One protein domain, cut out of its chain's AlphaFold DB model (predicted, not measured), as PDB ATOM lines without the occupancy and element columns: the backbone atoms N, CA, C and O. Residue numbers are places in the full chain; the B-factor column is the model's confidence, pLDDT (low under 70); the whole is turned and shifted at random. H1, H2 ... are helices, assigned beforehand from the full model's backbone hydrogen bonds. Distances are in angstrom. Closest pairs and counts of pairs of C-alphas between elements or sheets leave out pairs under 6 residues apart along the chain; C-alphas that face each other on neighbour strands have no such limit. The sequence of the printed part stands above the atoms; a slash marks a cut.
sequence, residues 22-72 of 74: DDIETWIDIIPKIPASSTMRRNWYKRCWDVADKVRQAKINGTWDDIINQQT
ATOM      1  N   ASP A  22     -51.177  33.739 -18.573       92.88
ATOM      2  CA  ASP A  22     -50.103  34.062 -17.634       92.88
ATOM      3  C   ASP A  22     -49.034  32.969 -17.598       92.88
ATOM      4  O   ASP A  22     -47.850  33.287 -17.529       92.88
ATOM      5  N   ASP A  23     -49.411  31.695 -17.762       94.19
ATOM      6  CA  ASP A  23     -48.432  30.613 -17.924       94.19
ATOM      7  C   ASP A  23     -47.549  30.847 -19.162       94.19
ATOM      8  O   ASP A  23     -46.327  30.710 -19.111       94.19
ATOM      9  N   ILE A  24     -48.158  31.244 -20.284       94.31
ATOM     10  CA  ILE A  24     -47.435  31.517 -21.532       94.31
ATOM     11  C   ILE A  24     -46.496  32.718 -21.366       94.31
ATOM     12  O   ILE A  24     -45.367  32.675 -21.853       94.31
ATOM     13  N   GLU A  25     -46.942  33.794 -20.712       92.56
ATOM     14  CA  GLU A  25     -46.081  34.959 -20.469       92.56
ATOM     15  C   GLU A  25     -44.939  34.620 -19.505       92.56
ATOM     16  O   GLU A  25     -43.791  34.926 -19.825       92.56
ATOM     17  N   THR A  26     -45.216  33.892 -18.418       93.19
ATOM     18  CA  THR A  26     -44.206  33.443 -17.443       93.19
ATOM     19  C   THR A  26     -43.119  32.611 -18.119       93.19
ATOM     20  O   THR A  26     -41.930  32.842 -17.908       93.19
ATOM     21  N   TRP A  27     -43.503  31.680 -18.999       93.19
ATOM     22  CA  TRP A  27     -42.540  30.900 -19.780       93.19
ATOM     23  C   TRP A  27     -41.636  31.779 -20.647       93.19
ATOM     24  O   TRP A  27     -40.471  31.466 -20.856       93.19
ATOM     25  N   ILE A  28     -42.158  32.858 -21.221       92.75
ATOM     26  CA  ILE A  28     -41.368  33.724 -22.103       92.75
ATOM     27  C   ILE A  28     -40.458  34.634 -21.289       92.75
ATOM     28  O   ILE A  28     -39.334  34.891 -21.716       92.75
ATOM     29  N   ASP A  29     -40.918  35.078 -20.123       91.69
ATOM     30  CA  ASP A  29     -40.165  35.947 -19.220       91.69
ATOM     31  C   ASP A  29     -38.909  35.274 -18.659       91.69
ATOM     32  O   ASP A  29     -37.941  35.961 -18.338       91.69
ATOM     33  N   ILE A  30     -38.873  33.940 -18.591       90.50
ATOM     34  CA  ILE A  30     -37.663  33.205 -18.199       90.50
ATOM     35  C   ILE A  30     -36.647  33.044 -19.340       90.50
ATOM     36  O   ILE A  30     -35.524  32.620 -19.079       90.50
ATOM     37  N   ILE A  31     -36.992  33.347 -20.601       89.00
ATOM     38  CA  ILE A  31     -36.076  33.177 -21.741       89.00
ATOM     39  C   ILE A  31     -35.183  34.419 -21.880       89.00
ATOM     40  O   ILE A  31     -35.633  35.434 -22.420       89.00
ATOM     41  N   PRO A  32     -33.876  34.355 -21.549       82.94
ATOM     42  CA  PRO A  32     -33.040  35.560 -21.445       82.94
ATOM     43  C   PRO A  32     -32.853  36.310 -22.772       82.94
ATOM     44  O   PRO A  32     -32.534  37.494 -22.803       82.94
ATOM     45  N   LYS A  33     -33.035  35.616 -23.900       85.19
ATOM     46  CA  LYS A  33     -32.826  36.161 -25.250       85.19
ATOM     47  C   LYS A  33     -34.057  36.867 -25.829       85.19
ATOM     48  O   LYS A  33     -33.983  37.365 -26.953       85.19
ATOM     49  N   ILE A  34     -35.181  36.896 -25.113       87.62
ATOM     50  CA  ILE A  34     -36.422  37.521 -25.581       87.62
ATOM     51  C   ILE A  34     -36.711  38.742 -24.704       87.62
ATOM     52  O   ILE A  34     -37.183  38.590 -23.582       87.62
ATOM     53  N   PRO A  35     -36.465  39.969 -25.197       88.81
ATOM     54  CA  PRO A  35     -36.729  41.170 -24.417       88.81
ATOM     55  C   PRO A  35     -38.216  41.297 -24.080       88.81
ATOM     56  O   PRO A  35     -39.062  41.190 -24.976       88.81
ATOM     57  N   ALA A  36     -38.532  41.615 -22.823       87.56
ATOM     58  CA  ALA A  36     -39.906  41.856 -22.378       87.56
ATOM     59  C   ALA A  36     -40.601  42.978 -23.172       87.56
ATOM     60  O   ALA A  36     -41.779  42.873 -23.499       87.56
ATOM     61  N   SER A  37     -39.846  44.002 -23.582       91.69
ATOM     62  CA  SER A  37     -40.343  45.133 -24.376       91.69
ATOM     63  C   SER A  37     -40.661  44.800 -25.840       91.69
ATOM     64  O   SER A  37     -41.308  45.590 -26.524       91.69
ATOM     65  N   SER A  38     -40.217  43.650 -26.365       93.31
ATOM     66  CA  SER A  38     -40.360  43.323 -27.788       93.31
ATOM     67  C   SER A  38     -41.581  42.444 -28.063       93.31
ATOM     68  O   SER A  38     -41.469  41.230 -28.254       93.31
ATOM     69  N   THR A  39     -42.758  43.066 -28.173       93.25
ATOM     70  CA  THR A  39     -44.026  42.379 -28.486       93.25
ATOM     71  C   THR A  39     -43.939  41.524 -29.751       93.25
ATOM     72  O   THR A  39     -44.417  40.391 -29.773       93.25
ATOM     73  N   MET A  40     -43.271  42.025 -30.798       94.69
ATOM     74  CA  MET A  40     -43.089  41.292 -32.054       94.69
ATOM     75  C   MET A  40     -42.302  39.988 -31.852       94.69
ATOM     76  O   MET A  40     -42.756  38.932 -32.289       94.69
ATOM     77  N   ARG A  41     -41.150  40.034 -31.162       92.94
ATOM     78  CA  ARG A  41     -40.326  38.836 -30.916       92.94
ATOM     79  C   ARG A  41     -41.025  37.845 -29.994       92.94
ATOM     80  O   ARG A  41     -40.985  36.650 -30.272       92.94
ATOM     81  N   ARG A  42     -41.705  38.327 -28.947       94.44
ATOM     82  CA  ARG A  42     -42.507  37.482 -28.047       94.44
ATOM     83  C   ARG A  42     -43.609  36.752 -28.817       94.44
ATOM     84  O   ARG A  42     -43.740  35.541 -28.688       94.44
ATOM     85  N   ASN A  43     -44.361  37.459 -29.664       93.88
ATOM     86  CA  ASN A  43     -45.432  36.860 -30.466       93.88
ATOM     87  C   ASN A  43     -44.908  35.874 -31.514       93.88
ATOM     88  O   ASN A  43     -45.511  34.820 -31.713       93.88
ATOM     89  N   TRP A  44     -43.786  36.194 -32.161       94.56
ATOM     90  CA  TRP A  44     -43.126  35.272 -33.081       94.56
ATOM     91  C   TRP A  44     -42.703  33.988 -32.360       94.56
ATOM     92  O   TRP A  44     -43.041  32.896 -32.805       94.56
ATOM     93  N   TYR A  45     -42.073  34.109 -31.188       93.81
ATOM     94  CA  TYR A  45     -41.652  32.958 -30.392       93.81
ATOM     95  C   TYR A  45     -42.837  32.090 -29.943       93.81
ATOM     96  O   TYR A  45     -42.790  30.877 -30.126       93.81
ATOM     97  N   LYS A  46     -43.923  32.700 -29.438       94.00
ATOM     98  CA  LYS A  46     -45.164  31.991 -29.059       94.00
ATOM     99  C   LYS A  46     -45.653  31.060 -30.163       94.00
ATOM    100  O   LYS A  46     -45.985  29.913 -29.885       94.00
ATOM    101  N   ARG A  47     -45.684  31.569 -31.399       92.12
ATOM    102  CA  ARG A  47     -46.200  30.859 -32.576       92.12
ATOM    103  C   ARG A  47     -45.222  29.815 -33.099       92.12
ATOM    104  O   ARG A  47     -45.618  28.685 -33.336       92.12
ATOM    105  N   CYS A  48     -43.956  30.185 -33.278       94.75
ATOM    106  CA  CYS A  48     -42.961  29.299 -33.882       94.75
ATOM    107  C   CYS A  48     -42.574  28.125 -32.982       94.75
ATOM    108  O   CYS A  48     -42.121  27.106 -33.490       94.75
ATOM    109  N   TRP A  49     -42.726  28.270 -31.665       92.81
ATOM    110  CA  TRP A  49     -42.280  27.271 -30.699       92.81
ATOM    111  C   TRP A  49     -43.388  26.593 -29.908       92.81
ATOM    112  O   TRP A  49     -43.049  25.863 -28.979       92.81
ATOM    113  N   ASP A  50     -44.651  26.846 -30.258       94.38
ATOM    114  CA  ASP A  50     -45.834  26.322 -29.569       94.38
ATOM    115  C   ASP A  50     -45.666  26.337 -28.043       94.38
ATOM    116  O   ASP A  50     -45.566  25.315 -27.359       94.38
ATOM    117  N   VAL A  51     -45.530  27.550 -27.502       94.69
ATOM    118  CA  VAL A  51     -45.266  27.731 -26.067       94.69
ATOM    119  C   VAL A  51     -46.381  27.114 -25.223       94.69
ATOM    120  O   VAL A  51     -46.098  26.585 -24.152       94.69
ATOM    121  N   ALA A  52     -47.621  27.127 -25.716       94.31
ATOM    122  CA  ALA A  52     -48.737  26.486 -25.038       94.31
ATOM    123  C   ALA A  52     -48.476  24.984 -24.859       94.31
ATOM    124  O   ALA A  52     -48.547  24.491 -23.735       94.31
ATOM    125  N   ASP A  53     -48.094  24.257 -25.912       94.50
ATOM    126  CA  ASP A  53     -47.800  22.833 -25.758       94.50
ATOM    127  C   ASP A  53     -46.599  22.563 -24.842       94.50
ATOM    128  O   ASP A  53     -46.657  21.689 -23.978       94.50
ATOM    129  N   LYS A  54     -45.549  23.383 -24.908       94.81
ATOM    130  CA  LYS A  54     -44.405  23.251 -23.988       94.81
ATOM    131  C   LYS A  54     -44.803  23.417 -22.521       94.81
ATOM    132  O   LYS A  54     -44.378  22.623 -21.680       94.81
ATOM    133  N   VAL A  55     -45.644  24.408 -22.219       94.94
ATOM    134  CA  VAL A  55     -46.225  24.609 -20.882       94.94
ATOM    135  C   VAL A  55     -47.038  23.377 -20.474       94.94
ATOM    136  O   VAL A  55     -46.871  22.875 -19.361       94.94
ATOM    137  N   ARG A  56     -47.876  22.852 -21.379       94.25
ATOM    138  CA  ARG A  56     -48.674  21.639 -21.147       94.25
ATOM    139  C   ARG A  56     -47.796  20.467 -20.730       94.25
ATOM    140  O   ARG A  56     -48.020  19.877 -19.676       94.25
ATOM    141  N   GLN A  57     -46.773  20.163 -21.529       93.56
ATOM    142  CA  GLN A  57     -45.853  19.056 -21.278       93.56
ATOM    143  C   GLN A  57     -45.102  19.245 -19.959       93.56
ATOM    144  O   GLN A  57     -44.982  18.306 -19.175       93.56
ATOM    145  N   ALA A  58     -44.646  20.463 -19.660       92.56
ATOM    146  CA  ALA A  58     -43.985  20.766 -18.394       92.56
ATOM    147  C   ALA A  58     -44.903  20.539 -17.179       92.56
ATOM    148  O   ALA A  58     -44.461  19.995 -16.164       92.56
ATOM    149  N   LYS A  59     -46.183  20.913 -17.283       93.00
ATOM    150  CA  LYS A  59     -47.196  20.681 -16.243       93.00
ATOM    151  C   LYS A  59     -47.527  19.191 -16.078       93.00
ATOM    152  O   LYS A  59     -47.540  18.711 -14.948       93.00
ATOM    153  N   ILE A  60     -47.708  18.442 -17.172       91.81
ATOM    154  CA  ILE A  60     -47.927  16.978 -17.149       91.81
ATOM    155  C   ILE A  60     -46.741  16.255 -16.501       91.81
ATOM    156  O   ILE A  60     -46.919  15.377 -15.657       91.81
ATOM    157  N   ASN A  61     -45.521  16.655 -16.860       89.50
ATOM    158  CA  ASN A  61     -44.292  16.047 -16.358       89.50
ATOM    159  C   ASN A  61     -43.939  16.491 -14.928       89.50
ATOM    160  O   ASN A  61     -42.999  15.957 -14.335       89.50
ATOM    161  N   GLY A  62     -44.676  17.456 -14.363       89.19
ATOM    162  CA  GLY A  62     -44.424  18.005 -13.032       89.19
ATOM    163  C   GLY A  62     -43.114  18.795 -12.926       89.19
ATOM    164  O   GLY A  62     -42.561  18.897 -11.836       89.19
ATOM    165  N   THR A  63     -42.597  19.321 -14.042       90.62
ATOM    166  CA  THR A  63     -41.362  20.129 -14.102       90.62
ATOM    167  C   THR A  63     -41.633  21.626 -14.231       90.62
ATOM    168  O   THR A  63     -40.689  22.405 -14.294       90.62
ATOM    169  N   TRP A  64     -42.903  22.037 -14.302       90.19
ATOM    170  CA  TRP A  64     -43.310  23.436 -14.459       90.19
ATOM    171  C   TRP A  64     -42.682  24.360 -13.409       90.19
ATOM    172  O   TRP A  64     -41.977  25.298 -13.770       90.19
ATOM    173  N   ASP A  65     -42.857  24.044 -12.125       88.56
ATOM    174  CA  ASP A  65     -42.334  24.860 -11.025       88.56
ATOM    175  C   ASP A  65     -40.807  24.967 -11.062       88.56
ATOM    176  O   ASP A  65     -40.250  26.038 -10.837       88.56
ATOM    177  N   ASP A  66     -40.110  23.879 -11.396       88.50
ATOM    178  CA  ASP A  66     -38.649  23.883 -11.521       88.50
ATOM    179  C   ASP A  66     -38.174  24.806 -12.653       88.50
ATOM    180  O   ASP A  66     -37.102  25.394 -12.546       88.50
ATOM    181  N   ILE A  67     -38.954  24.922 -13.732       87.38
ATOM    182  CA  ILE A  67     -38.654  25.775 -14.887       87.38
ATOM    183  C   ILE A  67     -38.863  27.251 -14.535       87.38
ATOM    184  O   ILE A  67     -37.975  28.063 -14.786       87.38
ATOM    185  N   ILE A  68     -39.997  27.605 -13.922       87.38
ATOM    186  CA  ILE A  68     -40.306  29.012 -13.614       87.38
ATOM    187  C   ILE A  68     -39.503  29.550 -12.422       87.38
ATOM    188  O   ILE A  68     -39.169  30.731 -12.387       87.38
ATOM    189  N   ASN A  69     -39.088  28.688 -11.488       84.12
ATOM    190  CA  ASN A  69     -38.268  29.094 -10.343       84.12
ATOM    191  C   ASN A  69     -36.801  29.397 -10.707       84.12
ATOM    192  O   ASN A  69     -36.073  29.947  -9.875       84.12
ATOM    193  N   GLN A  70     -36.360  29.112 -11.942       68.31
ATOM    194  CA  GLN A  70     -35.018  29.485 -12.424       68.31
ATOM    195  C   GLN A  70     -34.785  31.004 -12.439       68.31
ATOM    196  O   GLN A  70     -33.636  31.435 -12.473       68.31
ATOM    197  N   GLN A  71     -35.844  31.815 -12.336       54.59
ATOM    198  CA  GLN A  71     -35.750  33.268 -12.169       54.59
ATOM    199  C   GLN A  71     -35.070  33.708 -10.858       54.59
ATOM    200  O   GLN A  71     -34.608  34.838 -10.785       54.59
ATOM    201  N   THR A  72     -34.960  32.845  -9.840       45.94
ATOM    202  CA  THR A  72     -34.478  33.243  -8.494       45.94
ATOM    203  C   THR A  72     -32.944  33.326  -8.365       45.94
ATOM    204  O   THR A  72     -32.438  33.664  -7.300       45.94
TER     205      THR A  72
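Overview. This is residues 22 to 72 of the 74 residues of an uncharacterized protein of Betaproteobacteria bacterium (UniProt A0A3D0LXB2). H2, H3 and H4 follow one another round an open arch, and H1 sits inside it, crossing H3. The printed part has 51 residues with four named helices, H1 to H4 in chain order, and no named strand: all helix. It is compact, with a radius of gyration of the C-alphas of 10.8 A and spans of 30 by 24 by 16 A.

Arrangement. H1, residues 22 to 29, touches H3, residues 51 to 60, only just about perpendicular at 71 degrees; their closest C-alphas, Ile 24 and Ala 52, are 6.3 A apart. H1 is close but not clearly touching to H2, residues 39 to 48 (closest C-alphas Ile 28 and Arg 42, 7.1 A), and to H4, residues 64 to 72 (Trp 27 and Ile 68, 6.8 A). H2 and H4 are apart. In H1, H2 and H3 every O i to N i+4 pair is within hydrogen-bond range; in H4 2 of 5 are, and 5 of 6 O i to N i+3 pairs.

Along the chain. H1 begins at C-alpha 22 (-50.103, 34.062, -17.634). H2 and H3 are each 14.2 A long. H4, 14.5 A, ends at C-alpha 72 (-34.478, 33.243, -8.494).

Size, cuts and confidence. The printed part has no cut and no long link; residues 70 to 72 are under pLDDT 70.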